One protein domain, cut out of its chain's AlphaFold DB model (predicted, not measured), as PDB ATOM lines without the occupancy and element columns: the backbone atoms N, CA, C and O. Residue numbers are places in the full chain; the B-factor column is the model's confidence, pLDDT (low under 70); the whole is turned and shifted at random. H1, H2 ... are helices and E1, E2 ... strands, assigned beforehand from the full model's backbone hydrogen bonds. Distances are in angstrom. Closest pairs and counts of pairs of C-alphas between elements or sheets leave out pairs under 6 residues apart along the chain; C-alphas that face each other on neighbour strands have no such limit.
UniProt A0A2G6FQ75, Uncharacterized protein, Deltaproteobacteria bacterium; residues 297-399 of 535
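What this domain is: This is residues 297 to 399 of the 535 residues of an uncharacterized protein of Deltaproteobacteria bacterium (UniProt A0A2G6FQ75). A small four-stranded sheet is half covered by H5, which packs along E3 and E4, while H2 reaches it near E1 and E2 with residues 322 to 326. Beyond one end of the sheet lie H1 and H3, and at the other end of the long axis the loop of residues 361 to 366 sticks out. The printed part has 103 residues, with named elements in the order H1 E1 H2 H3 E2 E3 E4 H4 H5; the sheet, E1 E2 E4 E3, is mixed, and the class is mixed, helices and strands. It is compact, with a radius of gyration of the C-alphas of 13.3 A, and spans 43 by 26 by 25 A.

How they stand to each other: Look first at E1, residues 311 to 313, parallel to E2, residues 349 to 353, where N 350 and O 311 are 2.8 A apart. E2 is parallel to E4, residues 377 to 381, with N 351 and O 378 at 2.8 A. E4 and E3, residues 369 to 372, form an antiparallel hairpin, with N 379 and O 370 at 2.8 A. H5, residues 388 to 399, is over E4 and E3 at a height over the sheet of 8.5 A; the C-alphas of Phe 370 and Ala 398, the closest of E3 and H5, are 4.5 A apart. H2, residues 322 to 335, and H5 are on one face, two layers. H1, residues 297 to 309, touches H2 at a steep tilt of 39 degrees, opposite ways, closest at C-alphas 304 and 330, 6.4 A. H3, residues 341 to 346, only just touches H1, with 3 pairs of C-alphas within 8 A, closest at C-alphas 303 and 341, 6.7 A. E1, H2, H3 and E2 make a strand-helix-strand unit, two parallel strands joined through helices, with a left-handed crossover. H4, residues 382 to 386, only grazes the sheet and touches H5 only at the corner, closest at C-alphas 384 and 391, 5.1 A. In H1, H2 and H5 every O i to N i+4 pair is within hydrogen-bond range; H3 has 0 of 2 and H4 0 of 1, against 3 of 3 and 1 of 2 for O i to N i+3.

Where its parts are: Find C-alpha 297 at (88.174, 137.551, 113.024), where H1 begins its 18.4 A. H2 covers 20.0 A, E2 13.0 A and E4 12.6 A. H5 covers 16.1 A and ends at C-alpha 399, (104.653, 148.934, 124.242).

The domain as a whole: The C-alphas farthest apart, of Cys 298 and Arg 363, are 44.2 A apart. The printed part has no cut, and the link from E2 to E3, 15 residues, is long. Look for pLDDT under 70 at residues 361 to 366.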
ATOM      1  N   CYS A 297      88.865 138.151 111.877       88.06
ATOM      2  CA  CYS A 297      88.174 137.551 113.024       88.06
ATOM      3  C   CYS A 297      89.115 136.659 113.850       88.06
ATOM      4  O   CYS A 297      89.217 136.849 115.061       88.06
ATOM      5  N   CYS A 298      89.887 135.777 113.208       89.88
ATOM      6  CA  CYS A 298      90.905 134.964 113.879       89.88
ATOM      7  C   CYS A 298      91.944 135.848 114.583       89.88
ATOM      8  O   CYS A 298      92.268 135.628 115.749       89.88
ATOM      9  N   ARG A 299      92.412 136.917 113.922       91.69
ATOM     10  CA  ARG A 299      93.308 137.909 114.536       91.69
ATOM     11  C   ARG A 299      92.683 138.548 115.773       91.69
ATOM     12  O   ARG A 299      93.371 138.688 116.782       91.69
ATOM     13  N   TYR A 300      91.411 138.941 115.708       93.62
ATOM     14  CA  TYR A 300      90.700 139.540 116.837       93.62
ATOM     15  C   TYR A 300      90.582 138.571 118.021       93.62
ATOM     16  O   TYR A 300      90.815 138.962 119.165       93.62
ATOM     17  N   GLN A 301      90.284 137.296 117.759       93.00
ATOM     18  CA  GLN A 301      90.231 136.261 118.793       93.00
ATOM     19  C   GLN A 301      91.603 136.036 119.445       93.00
ATOM     20  O   GLN A 301      91.699 136.033 120.675       93.00
ATOM     21  N   SER A 302      92.668 135.935 118.646       93.75
ATOM     22  CA  SER A 302      94.045 135.813 119.143       93.75
ATOM     23  C   SER A 302      94.468 137.032 119.963       93.75
ATOM     24  O   SER A 302      95.028 136.878 121.047       93.75
ATOM     25  N   LEU A 303      94.135 138.243 119.503       96.25
ATOM     26  CA  LEU A 303      94.351 139.483 120.251       96.25
ATOM     27  C   LEU A 303      93.630 139.447 121.600       96.25
ATOM     28  O   LEU A 303      94.235 139.729 122.636       96.25
ATOM     29  N   LYS A 304      92.344 139.079 121.601       96.31
ATOM     30  CA  LYS A 304      91.541 138.975 122.819       96.31
ATOM     31  C   LYS A 304      92.181 137.988 123.789       96.31
ATOM     32  O   LYS A 304      92.411 138.362 124.936       96.31
ATOM     33  N   SER A 305      92.519 136.783 123.335       95.56
ATOM     34  CA  SER A 305      93.190 135.767 124.154       95.56
ATOM     35  C   SER A 305      94.498 136.300 124.753       95.56
ATOM     36  O   SER A 305      94.681 136.274 125.973       95.56
ATOM     37  N   ARG A 306      95.356 136.911 123.923       96.31
ATOM     38  CA  ARG A 306      96.645 137.459 124.363       96.31
ATOM     39  C   ARG A 306      96.474 138.545 125.422       96.31
ATOM     40  O   ARG A 306      97.094 138.452 126.476       96.31
ATOM     41  N   ILE A 307      95.583 139.512 125.209       97.31
ATOM     42  CA  ILE A 307      95.304 140.571 126.189       97.31
ATOM     43  C   ILE A 307      94.712 140.005 127.484       97.31
ATOM     44  O   ILE A 307      95.043 140.470 128.570       97.31
ATOM     45  N   HIS A 308      93.876 138.968 127.411       96.50
ATOM     46  CA  HIS A 308      93.329 138.348 128.619       96.50
ATOM     47  C   HIS A 308      94.384 137.588 129.428       96.50
ATOM     48  O   HIS A 308      94.223 137.528 130.648       96.50
ATOM     49  N   SER A 309      95.431 137.068 128.772       96.19
ATOM     50  CA  SER A 309      96.546 136.351 129.409       96.19
ATOM     51  C   SER A 309      97.554 137.246 130.136       96.19
ATOM     52  O   SER A 309      98.345 136.742 130.927       96.19
ATOM     53  N   LEU A 310      97.540 138.557 129.877       96.75
ATOM     54  CA  LEU A 310      98.445 139.504 130.525       96.75
ATOM     55  C   LEU A 310      98.109 139.690 132.012       96.75
ATOM     56  O   LEU A 310      96.946 139.630 132.424       96.75
ATOM     57  N   GLU A 311      99.131 139.981 132.816       97.31
ATOM     58  CA  GLU A 311      98.949 140.368 134.214       97.31
ATOM     59  C   GLU A 311      98.384 141.797 134.319       97.31
ATOM     60  O   GLU A 311      98.788 142.694 133.583       97.31
ATOM     61  N   TYR A 312      97.462 142.034 135.260       97.19
ATOM     62  CA  TYR A 312      96.909 143.366 135.530       97.19
ATOM     63  C   TYR A 312      96.986 143.698 137.015       97.19
ATOM     64  O   TYR A 312      96.255 143.105 137.825       97.19
ATOM     65  N   ARG A 313      97.820 144.686 137.351       96.12
ATOM     66  CA  ARG A 313      97.967 145.243 138.703       96.12
ATOM     67  C   ARG A 313      97.295 146.610 138.767       96.12
ATOM     68  O   ARG A 313      97.622 147.506 137.994       96.12
ATOM     69  N   LEU A 314      96.338 146.756 139.676       94.75
ATOM     70  CA  LEU A 314      95.565 147.979 139.876       94.75
ATOM     71  C   LEU A 314      95.747 148.452 141.325       94.75
ATOM     72  O   LEU A 314      95.761 147.600 142.215       94.75
ATOM     73  N   PRO A 315      95.863 149.767 141.579       92.12
ATOM     74  CA  PRO A 315      95.892 150.290 142.937       92.12
ATOM     75  C   PRO A 315      94.517 150.121 143.597       92.12
ATOM     76  O   PRO A 315      93.484 150.104 142.922       92.12
ATOM     77  N   ALA A 316      94.498 150.009 144.926       85.81
ATOM     78  CA  ALA A 316      93.254 149.922 145.684       85.81
ATOM     79  C   ALA A 316      92.392 151.188 145.485       85.81
ATOM     80  O   ALA A 316      92.913 152.299 145.402       85.81
ATOM     81  N   GLY A 317      91.068 151.021 145.402       82.62
ATOM     82  CA  GLY A 317      90.119 152.138 145.292       82.62
ATOM     83  C   GLY A 317      89.983 152.772 143.900       82.62
ATOM     84  O   GLY A 317      89.281 153.775 143.757       82.62
ATOM     85  N   ILE A 318      90.612 152.215 142.858       86.94
ATOM     86  CA  ILE A 318      90.397 152.678 141.482       86.94
ATOM     87  C   ILE A 318      88.989 152.314 140.985       86.94
ATOM     88  O   ILE A 318      88.507 151.205 141.200       86.94
ATOM     89  N   LYS A 319      88.328 153.247 140.287       83.69
ATOM     90  CA  LYS A 319      86.960 153.053 139.766       83.69
ATOM     91  C   LYS A 319      86.878 152.148 138.531       83.69
ATOM     92  O   LYS A 319      85.799 151.667 138.213       83.69
ATOM     93  N   ILE A 320      87.982 151.968 137.808       85.88
ATOM     94  CA  ILE A 320      88.021 151.195 136.561       85.88
ATOM     95  C   ILE A 320      88.364 149.744 136.881       85.88
ATOM     96  O   ILE A 320      89.392 149.465 137.497       85.88
ATOM     97  N   ASP A 321      87.523 148.820 136.426       89.69
ATOM     98  CA  ASP A 321      87.763 147.390 136.565       89.69
ATOM     99  C   ASP A 321      88.724 146.840 135.486       89.69
ATOM    100  O   ASP A 321      88.965 147.447 134.436       89.69
ATOM    101  N   LYS A 322      89.270 145.643 135.741       93.69
ATOM    102  CA  LYS A 322      90.229 144.976 134.840       93.69
ATOM    103  C   LYS A 322      89.641 144.664 133.460       93.69
ATOM    104  O   LYS A 322      90.382 144.703 132.481       93.69
ATOM    105  N   ASN A 323      88.355 144.327 133.360       94.12
ATOM    106  CA  ASN A 323      87.730 143.960 132.088       94.12
ATOM    107  C   ASN A 323      87.549 145.189 131.199       94.12
ATOM    108  O   ASN A 323      87.893 145.127 130.020       94.12
ATOM    109  N   THR A 324      87.105 146.312 131.765       93.75
ATOM    110  CA  THR A 324      87.030 147.596 131.054       93.75
ATOM    111  C   THR A 324      88.397 147.984 130.488       93.75
ATOM    112  O   THR A 324      88.510 148.309 129.304       93.75
ATOM    113  N   LEU A 325      89.462 147.851 131.284       94.50
ATOM    114  CA  LEU A 325      90.827 148.143 130.839       94.50
ATOM    115  C   LEU A 325      91.303 147.191 129.722       94.50
ATOM    116  O   LEU A 325      91.876 147.634 128.726       94.50
ATOM    117  N   LYS A 326      91.018 145.886 129.838       96.69
ATOM    118  CA  LYS A 326      91.297 144.900 128.779       96.69
ATOM    119  C   LYS A 326      90.594 145.260 127.467       96.69
ATOM    120  O   LYS A 326      91.227 145.204 126.417       96.69
ATOM    121  N   GLN A 327      89.318 145.659 127.511       96.12
ATOM    122  CA  GLN A 327      88.575 146.072 126.312       96.12
ATOM    123  C   GLN A 327      89.167 147.330 125.671       96.12
ATOM    124  O   GLN A 327      89.282 147.392 124.448       96.12
ATOM    125  N   GLN A 328      89.613 148.300 126.475       95.88
ATOM    126  CA  GLN A 328      90.305 149.483 125.959       95.88
ATOM    127  C   GLN A 328      91.600 149.106 125.229       95.88
ATOM    128  O   GLN A 328      91.813 149.563 124.107       95.88
ATOM    129  N   PHE A 329      92.433 148.221 125.790       97.06
ATOM    130  CA  PHE A 329      93.659 147.776 125.115       97.06
ATOM    131  C   PHE A 329      93.394 146.942 123.858       97.06
ATOM    132  O   PHE A 329      94.080 147.136 122.853       97.06
ATOM    133  N   ILE A 330      92.366 146.083 123.865       97.50
ATOM    134  CA  ILE A 330      91.910 145.386 122.651       97.50
ATOM    135  C   ILE A 330      91.513 146.409 121.586       97.50
ATOM    136  O   ILE A 330      91.975 146.303 120.456       97.50
ATOM    137  N   SER A 331      90.724 147.425 121.941       96.00
ATOM    138  CA  SER A 331      90.304 148.474 121.006       96.00
ATOM    139  C   SER A 331      91.485 149.275 120.453       96.00
ATOM    140  O   SER A 331      91.495 149.592 119.264       96.00
ATOM    141  N   ILE A 332      92.479 149.600 121.288       95.75
ATOM    142  CA  ILE A 332      93.687 150.326 120.869       95.75
ATOM    143  C   ILE A 332      94.470 149.501 119.841       95.75
ATOM    144  O   ILE A 332      94.790 149.999 118.763       95.75
ATOM    145  N   ILE A 333      94.748 148.230 120.127       95.94
ATOM    146  CA  ILE A 333      95.532 147.381 119.216       95.94
ATOM    147  C   ILE A 333      94.726 147.029 117.964       95.94
ATOM    148  O   ILE A 333      95.282 146.971 116.870       95.94
ATOM    149  N   TRP A 334      93.411 146.848 118.097       94.56
ATOM    150  CA  TRP A 334      92.523 146.629 116.961       94.56
ATOM    151  C   TRP A 334      92.510 147.823 116.014       94.56
ATOM    152  O   TRP A 334      92.570 147.625 114.813       94.56
ATOM    153  N   LYS A 335      92.519 149.059 116.523       92.75
ATOM    154  CA  LYS A 335      92.650 150.267 115.693       92.75
ATOM    155  C   LYS A 335      93.970 150.290 114.908       92.75
ATOM    156  O   LYS A 335      94.010 150.771 113.775       92.75
ATOM    157  N   HIS A 336      95.047 149.748 115.479       93.56
ATOM    158  CA  HIS A 336      96.387 149.733 114.887       93.56
ATOM    159  C   HIS A 336      96.751 148.361 114.320       93.56
ATOM    160  O   HIS A 336      97.559 147.625 114.880       93.56
ATOM    161  N   HIS A 337      96.195 148.043 113.150       91.44
ATOM    162  CA  HIS A 337      96.415 146.757 112.471       91.44
ATOM    163  C   HIS A 337      97.891 146.447 112.162       91.44
ATOM    164  O   HIS A 337      98.232 145.283 111.980       91.44
ATOM    165  N   ASP A 338      98.760 147.461 112.138       94.00
ATOM    166  CA  ASP A 338     100.210 147.314 111.965       94.00
ATOM    167  C   ASP A 338     100.910 146.657 113.166       94.00
ATOM    168  O   ASP A 338     102.006 146.128 113.024       94.00
ATOM    169  N   ILE A 339     100.298 146.665 114.356       95.44
ATOM    170  CA  ILE A 339     100.884 146.062 115.557       95.44
ATOM    171  C   ILE A 339     100.855 144.535 115.423       95.44
ATOM    172  O   ILE A 339      99.790 143.912 115.459       95.44
ATOM    173  N   SER A 340     102.026 143.907 115.322       93.12
ATOM    174  CA  SER A 340     102.140 142.451 115.419       93.12
ATOM    175  C   SER A 340     101.708 141.960 116.805       93.12
ATOM    176  O   SER A 340     102.002 142.597 117.816       93.12
ATOM    177  N   LEU A 341     101.041 140.802 116.872       93.38
ATOM    178  CA  LEU A 341     100.716 140.180 118.163       93.38
ATOM    179  C   LEU A 341     101.982 139.784 118.934       93.38
ATOM    180  O   LEU A 341     101.962 139.825 120.160       93.38
ATOM    181  N   ALA A 342     103.086 139.519 118.226       94.31
ATOM    182  CA  ALA A 342     104.388 139.233 118.826       94.31
ATOM    183  C   ALA A 342     104.927 140.402 119.670       94.31
ATOM    184  O   ALA A 342     105.684 140.193 120.611       94.31
ATOM    185  N   HIS A 343     104.496 141.646 119.417       96.69
ATOM    186  CA  HIS A 343     104.880 142.784 120.263       96.69
ATOM    187  C   HIS A 343     104.415 142.617 121.712       96.69
ATOM    188  O   HIS A 343     105.090 143.067 122.636       96.69
ATOM    189  N   LEU A 344     103.283 141.937 121.919       95.50
ATOM    190  CA  LEU A 344     102.749 141.656 123.248       95.50
ATOM    191  C   LEU A 344     103.546 140.568 123.978       95.50
ATOM    192  O   LEU A 344     103.395 140.423 125.187       95.50
ATOM    193  N   ASP A 345     104.403 139.810 123.290       93.50
ATOM    194  CA  ASP A 345     105.251 138.768 123.892       93.50
ATOM    195  C   ASP A 345     106.397 139.351 124.717       93.50
ATOM    196  O   ASP A 345     106.921 138.700 125.621       93.50
ATOM    197  N   HIS A 346     106.701 140.630 124.498       93.81
ATOM    198  CA  HIS A 346     107.751 141.354 125.203       93.81
ATOM    199  C   HIS A 346     107.246 142.156 126.411       93.81
ATOM    200  O   HIS A 346     107.989 142.954 126.975       93.81
ATOM    201  N   CYS A 347     106.007 141.919 126.854       94.69
ATOM    202  CA  CYS A 347     105.494 142.419 128.127       94.69
ATOM    203  C   CYS A 347     104.747 141.313 128.886       94.69
ATOM    204  O   CYS A 347     104.026 140.509 128.296       94.69
ATOM    205  N   ALA A 348     104.922 141.260 130.204       96.19
ATOM    206  CA  ALA A 348     104.214 140.319 131.075       96.19
ATOM    207  C   ALA A 348     102.818 140.832 131.464       96.19
ATOM    208  O   ALA A 348     101.919 140.045 131.768       96.19
ATOM    209  N   GLY A 349     102.613 142.149 131.435       97.06
ATOM    210  CA  GLY A 349     101.355 142.748 131.844       97.06
ATOM    211  C   GLY A 349     101.379 144.261 131.964       97.06
ATOM    212  O   GLY A 349     102.315 144.930 131.525       97.06
ATOM    213  N   VAL A 350     100.322 144.795 132.571       97.75
ATOM    214  CA  VAL A 350     100.106 146.223 132.795       97.75
ATOM    215  C   VAL A 350      99.904 146.489 134.284       97.75
ATOM    216  O   VAL A 350      99.082 145.853 134.948       97.75
ATOM    217  N   GLN A 351     100.617 147.480 134.802       97.12
ATOM    218  CA  GLN A 351     100.423 148.016 136.140       97.12
ATOM    219  C   GLN A 351      99.938 149.460 136.052       97.12
ATOM    220  O   GLN A 351     100.616 150.328 135.502       97.12
ATOM    221  N   ILE A 352      98.782 149.730 136.649       96.44
ATOM    222  CA  ILE A 352      98.342 151.098 136.898       96.44
ATOM    223  C   ILE A 352      98.996 151.592 138.186       96.44
ATOM    224  O   ILE A 352      99.001 150.892 139.199       96.44
ATOM    225  N   VAL A 353      99.552 152.797 138.144       94.50
ATOM    226  CA  VAL A 353     100.297 153.394 139.255       94.50
ATOM    227  C   VAL A 353      99.606 154.686 139.681       94.50
ATOM    228  O   VAL A 353      99.292 155.544 138.846       94.50
ATOM    229  N   ALA A 354      99.340 154.826 140.980       91.69
ATOM    230  CA  ALA A 354      98.775 156.052 141.527       91.69
ATOM    231  C   ALA A 354      99.787 157.205 141.415       91.69
ATOM    232  O   ALA A 354     100.995 156.991 141.379       91.69
ATOM    233  N   ARG A 355      99.302 158.452 141.355       88.38
ATOM    234  CA  ARG A 355     100.184 159.631 141.240       88.38
ATOM    235  C   ARG A 355     101.253 159.718 142.346       88.38
ATOM    236  O   ARG A 355     102.386 160.025 141.982       88.38
ATOM    237  N   PRO A 356     100.944 159.459 143.634       88.50
ATOM    238  CA  PRO A 356     101.946 159.512 144.704       88.50
ATOM    239  C   PRO A 356     103.040 158.450 144.562       88.50
ATOM    240  O   PRO A 356     104.186 158.707 144.908       88.50
ATOM    241  N   ASP A 357     102.698 157.296 143.986       88.94
ATOM    242  CA  ASP A 357     103.595 156.144 143.846       88.94
ATOM    243  C   ASP A 357     104.362 156.153 142.514       88.94
ATOM    244  O   ASP A 357     105.018 155.173 142.154       88.94
ATOM    245  N   TRP A 358     104.250 157.232 141.729       89.88
ATOM    246  CA  TRP A 358     104.883 157.314 140.419       89.88
ATOM    247  C   TRP A 358     106.407 157.425 140.571       89.88
ATOM    248  O   TRP A 358     106.902 158.443 141.053       89.88
ATOM    249  N   PRO A 359     107.187 156.431 140.110       83.12
ATOM    250  CA  PRO A 359     108.608 156.335 140.447       83.12
ATOM    251  C   PRO A 359     109.499 157.269 139.613       83.12
ATOM    252  O   PRO A 359     110.714 157.297 139.801       83.12
ATOM    253  N   ARG A 360     108.930 158.011 138.652       81.31
ATOM    254  CA  ARG A 360     109.683 158.903 137.760       81.31
ATOM    255  C   ARG A 360     109.465 160.366 138.109       81.31
ATOM    256  O   ARG A 360     108.338 160.828 138.278       81.31
ATOM    257  N   ASN A 361     110.561 161.115 138.138       68.00
ATOM    258  CA  ASN A 361     110.534 162.552 138.360       68.00
ATOM    259  C   ASN A 361     110.011 163.287 137.111       68.00
ATOM    260  O   ASN A 361     110.632 163.250 136.052       68.00
ATOM    261  N   GLN A 362     108.890 163.992 137.261       64.81
ATOM    262  CA  GLN A 362     108.211 164.700 136.166       64.81
ATOM    263  C   GLN A 362     108.869 166.027 135.775       64.81
ATOM    264  O   GLN A 362     108.462 166.641 134.796       64.81
ATOM    265  N   ARG A 363     109.907 166.479 136.492       53.62
ATOM    266  CA  ARG A 363     110.656 167.690 136.110       53.62
ATOM    267  C   ARG A 363     111.346 167.559 134.746       53.62
ATOM    268  O   ARG A 363     111.634 168.575 134.128       53.62
ATOM    269  N   TRP A 364     111.604 166.331 134.293       47.75
ATOM    270  CA  TRP A 364     112.386 166.041 133.085       47.75
ATOM    271  C   TRP A 364     111.646 165.184 132.054       47.75
ATOM    272  O   TRP A 364     112.088 165.098 130.910       47.75
ATOM    273  N   ASP A 365     110.544 164.539 132.446       58.75
ATOM    274  CA  ASP A 365     109.810 163.595 131.606       58.75
ATOM    275  C   ASP A 365     108.296 163.676 131.885       58.75
ATOM    276  O   ASP A 365     107.830 163.324 132.970       58.75
ATOM    277  N   ASN A 366     107.530 164.136 130.891       66.56
ATOM    278  CA  ASN A 366     106.062 164.188 130.926       66.56
ATOM    279  C   ASN A 366     105.415 162.889 130.417       66.56
ATOM    280  O   ASN A 366     104.227 162.869 130.090       66.56
ATOM    281  N   VAL A 367     106.177 161.801 130.297       71.56
ATOM    282  CA  VAL A 367     105.632 160.520 129.855       71.56
ATOM    283  C   VAL A 367     104.931 159.836 131.022       71.56
ATOM    284  O   VAL A 367     105.519 159.477 132.042       71.56
ATOM    285  N   TYR A 368     103.635 159.624 130.837       87.81
ATOM    286  CA  TYR A 368     102.739 159.003 131.812       87.81
ATOM    287  C   TYR A 368     102.749 157.473 131.765       87.81
ATOM    288  O   TYR A 368     101.848 156.817 132.290       87.81
ATOM    289  N   SER A 369     103.763 156.903 131.123       93.94
ATOM    290  CA  SER A 369     103.958 155.472 130.999       93.94
ATOM    291  C   SER A 369     105.413 155.091 130.764       93.94
ATOM    292  O   SER A 369     106.227 155.876 130.283       93.94
ATOM    293  N   PHE A 370     105.759 153.857 131.091       94.56
ATOM    294  CA  PHE A 370     107.017 153.264 130.660       94.56
ATOM    295  C   PHE A 370     106.958 151.747 130.749       94.56
ATOM    296  O   PHE A 370     106.123 151.193 131.459       94.56
ATOM    297  N   PHE A 371     107.867 151.083 130.049       95.69
ATOM    298  CA  PHE A 371     108.133 149.669 130.268       95.69
ATOM    299  C   PHE A 371     109.235 149.500 131.312       95.69
ATOM    300  O   PHE A 371     110.287 150.144 131.219       95.69
ATOM    301  N   ASP A 372     108.988 148.655 132.306       94.06
ATOM    302  CA  ASP A 372     109.983 148.271 133.296       94.06
ATOM    303  C   ASP A 372     110.596 146.912 132.911       94.06
ATOM    304  O   ASP A 372     109.884 145.908 132.878       94.06
ATOM    305  N   PRO A 373     111.896 146.852 132.578       91.62
ATOM    306  CA  PRO A 373     112.534 145.612 132.156       91.62
ATOM    307  C   PRO A 373     112.666 144.587 133.291       91.62
ATOM    308  O   PRO A 373     112.750 143.394 132.996       91.62
ATOM    309  N   GLU A 374     112.664 145.003 134.561       90.75
ATOM    310  CA  GLU A 374     112.858 144.099 135.701       90.75
ATOM    311  C   GLU A 374     111.623 143.230 135.938       90.75
ATOM    312  O   GLU A 374     111.719 142.005 135.960       90.75
ATOM    313  N   ASP A 375     110.436 143.824 136.027       94.44
ATOM    314  CA  ASP A 375     109.184 143.067 136.185       94.44
ATOM    315  C   ASP A 375     108.484 142.761 134.845       94.44
ATOM    316  O   ASP A 375     107.548 141.960 134.798       94.44
ATOM    317  N   ARG A 376     108.978 143.335 133.739       95.38
ATOM    318  CA  ARG A 376     108.409 143.260 132.383       95.38
ATOM    319  C   ARG A 376     106.990 143.829 132.293       95.38
ATOM    320  O   ARG A 376     106.224 143.424 131.411       95.38
ATOM    321  N   LEU A 377     106.618 144.751 133.178       97.25
ATOM    322  CA  LEU A 377     105.305 145.386 133.172       97.25
ATOM    323  C   LEU A 377     105.341 146.743 132.470       97.25
ATOM    324  O   LEU A 377     106.254 147.556 132.628       97.25
ATOM    325  N   ILE A 378     104.276 147.017 131.724       97.56
ATOM    326  CA  ILE A 378     103.951 148.362 131.261       97.56
ATOM    327  C   ILE A 378     103.317 149.115 132.431       97.56
ATOM    328  O   ILE A 378     102.221 148.783 132.884       97.56
ATOM    329  N   LYS A 379     104.003 150.140 132.928       97.00
ATOM    330  CA  LYS A 379     103.539 151.003 134.015       97.00
ATOM    331  C   LYS A 379     102.836 152.209 133.413       97.00
ATOM    332  O   LYS A 379     103.429 152.905 132.596       97.00
ATOM    333  N   ILE A 380     101.585 152.450 133.797       95.75
ATOM    334  CA  ILE A 380     100.763 153.567 133.306       95.75
ATOM    335  C   ILE A 380     100.222 154.341 134.501       95.75
ATOM    336  O   ILE A 380      99.692 153.762 135.450       95.75
ATOM    337  N   ARG A 381     100.348 155.664 134.466       93.38
ATOM    338  CA  ARG A 381      99.856 156.521 135.540       93.38
ATOM    339  C   ARG A 381      98.331 156.621 135.499       93.38
ATOM    340  O   ARG A 381      97.732 156.730 134.437       93.38
ATOM    341  N   VAL A 382      97.690 156.594 136.661       92.81
ATOM    342  CA  VAL A 382      96.221 156.490 136.786       92.81
ATOM    343  C   VAL A 382      95.425 157.592 136.071       92.81
ATOM    344  O   VAL A 382      94.287 157.376 135.664       92.81
ATOM    345  N   ASP A 383      95.991 158.780 135.905       89.69
ATOM    346  CA  ASP A 383      95.280 159.946 135.387       89.69
ATOM    347  C   ASP A 383      95.069 159.950 133.874       89.69
ATOM    348  O   ASP A 383      94.127 160.591 133.412       89.69
ATOM    349  N   VAL A 384      95.856 159.194 133.105       91.38
ATOM    350  CA  VAL A 384      95.609 159.079 131.657       91.38
ATOM    351  C   VAL A 384      94.419 158.184 131.328       91.38
ATOM    352  O   VAL A 384      93.927 158.216 130.206       91.38
ATOM    353  N   LEU A 385      93.909 157.415 132.297       90.50
ATOM    354  CA  LEU A 385      92.784 156.498 132.088       90.50
ATOM    355  C   LEU A 385      91.457 157.216 131.799       90.50
ATOM    356  O   LEU A 385      90.533 156.601 131.274       90.50
ATOM    357  N   GLN A 386      91.349 158.507 132.131       85.94
ATOM    358  CA  GLN A 386      90.142 159.302 131.885       85.94
ATOM    359  C   GLN A 386      90.005 159.738 130.421       85.94
ATOM    360  O   GLN A 386      88.905 160.063 129.976       85.94
ATOM    361  N   ASN A 387      91.107 159.756 129.667       90.00
ATOM    362  CA  ASN A 387      91.130 160.203 128.282       90.00
ATOM    363  C   ASN A 387      91.655 159.081 127.384       90.00
ATOM    364  O   ASN A 387      92.828 158.719 127.441       90.00
ATOM    365  N   VAL A 388      90.788 158.570 126.506       90.00
ATOM    366  CA  VAL A 388      91.103 157.444 125.613       90.00
ATOM    367  C   VAL A 388      92.340 157.720 124.754       90.00
ATOM    368  O   VAL A 388      93.171 156.833 124.598       90.00
ATOM    369  N   SER A 389      92.511 158.947 124.251       89.56
ATOM    370  CA  SER A 389      93.670 159.309 123.428       89.56
ATOM    371  C   SER A 389      94.964 159.374 124.242       89.56
ATOM    372  O   SER A 389      96.011 158.943 123.763       89.56
ATOM    373  N   GLN A 390      94.915 159.859 125.487       91.44
ATOM    374  CA  GLN A 390      96.094 159.858 126.359       91.44
ATOM    375  C   GLN A 390      96.478 158.441 126.785       91.44
ATOM    376  O   GLN A 390      97.664 158.113 126.768       91.44
ATOM    377  N   LEU A 391      95.497 157.595 127.116       94.06
ATOM    378  CA  LEU A 391      95.724 156.180 127.404       94.06
ATOM    379  C   LEU A 391      96.322 155.456 126.195       94.06
ATOM    380  O   LEU A 391      97.291 154.718 126.351       94.06
ATOM    381  N   GLU A 392      95.779 155.692 125.001       95.31
ATOM    382  CA  GLU A 392      96.294 155.142 123.746       95.31
ATOM    383  C   GLU A 392      97.771 155.511 123.550       95.31
ATOM    384  O   GLU A 392      98.611 154.627 123.383       95.31
ATOM    385  N   THR A 393      98.115 156.797 123.661       94.00
ATOM    386  CA  THR A 393      99.500 157.277 123.533       94.00
ATOM    387  C   THR A 393     100.413 156.690 124.596       94.00
ATOM    388  O   THR A 393     101.486 156.179 124.274       94.00
ATOM    389  N   ALA A 394      99.988 156.710 125.857       94.56
ATOM    390  CA  ALA A 394     100.764 156.173 126.963       94.56
ATOM    391  C   ALA A 394     101.029 154.669 126.778       94.56
ATOM    392  O   ALA A 394     102.173 154.216 126.880       94.56
ATOM    393  N   PHE A 395     100.001 153.890 126.449       96.56
ATOM    394  CA  PHE A 395     100.139 152.456 126.230       96.56
ATOM    395  C   PHE A 395     101.085 152.145 125.064       96.56
ATOM    396  O   PHE A 395     102.010 151.355 125.235       96.56
ATOM    397  N   LEU A 396     100.918 152.802 123.912       97.00
ATOM    398  CA  LEU A 396     101.743 152.532 122.730       97.00
ATOM    399  C   LEU A 396     103.202 152.973 122.902       97.00
ATOM    400  O   LEU A 396     104.093 152.285 122.410       97.00
ATOM    401  N   ILE A 397     103.476 154.058 123.637       95.81
ATOM    402  CA  ILE A 397     104.855 154.452 123.972       95.81
ATOM    403  C   ILE A 397     105.536 153.358 124.801       95.81
ATOM    404  O   ILE A 397     106.668 152.973 124.504       95.81
ATOM    405  N   ALA A 398     104.863 152.850 125.835       96.75
ATOM    406  CA  ALA A 398     105.422 151.811 126.690       96.75
ATOM    407  C   ALA A 398     105.528 150.457 125.968       96.75
ATOM    408  O   ALA A 398     106.523 149.761 126.141       96.75
ATOM    409  N   LEU A 399     104.572 150.118 125.100       97.75
ATOM    410  CA  LEU A 399     104.653 148.934 124.242       97.75
ATOM    411  C   LEU A 399     105.824 149.032 123.247       97.75
ATOM    412  O   LEU A 399     106.555 148.071 123.051       97.75
TER     413      LEU A 399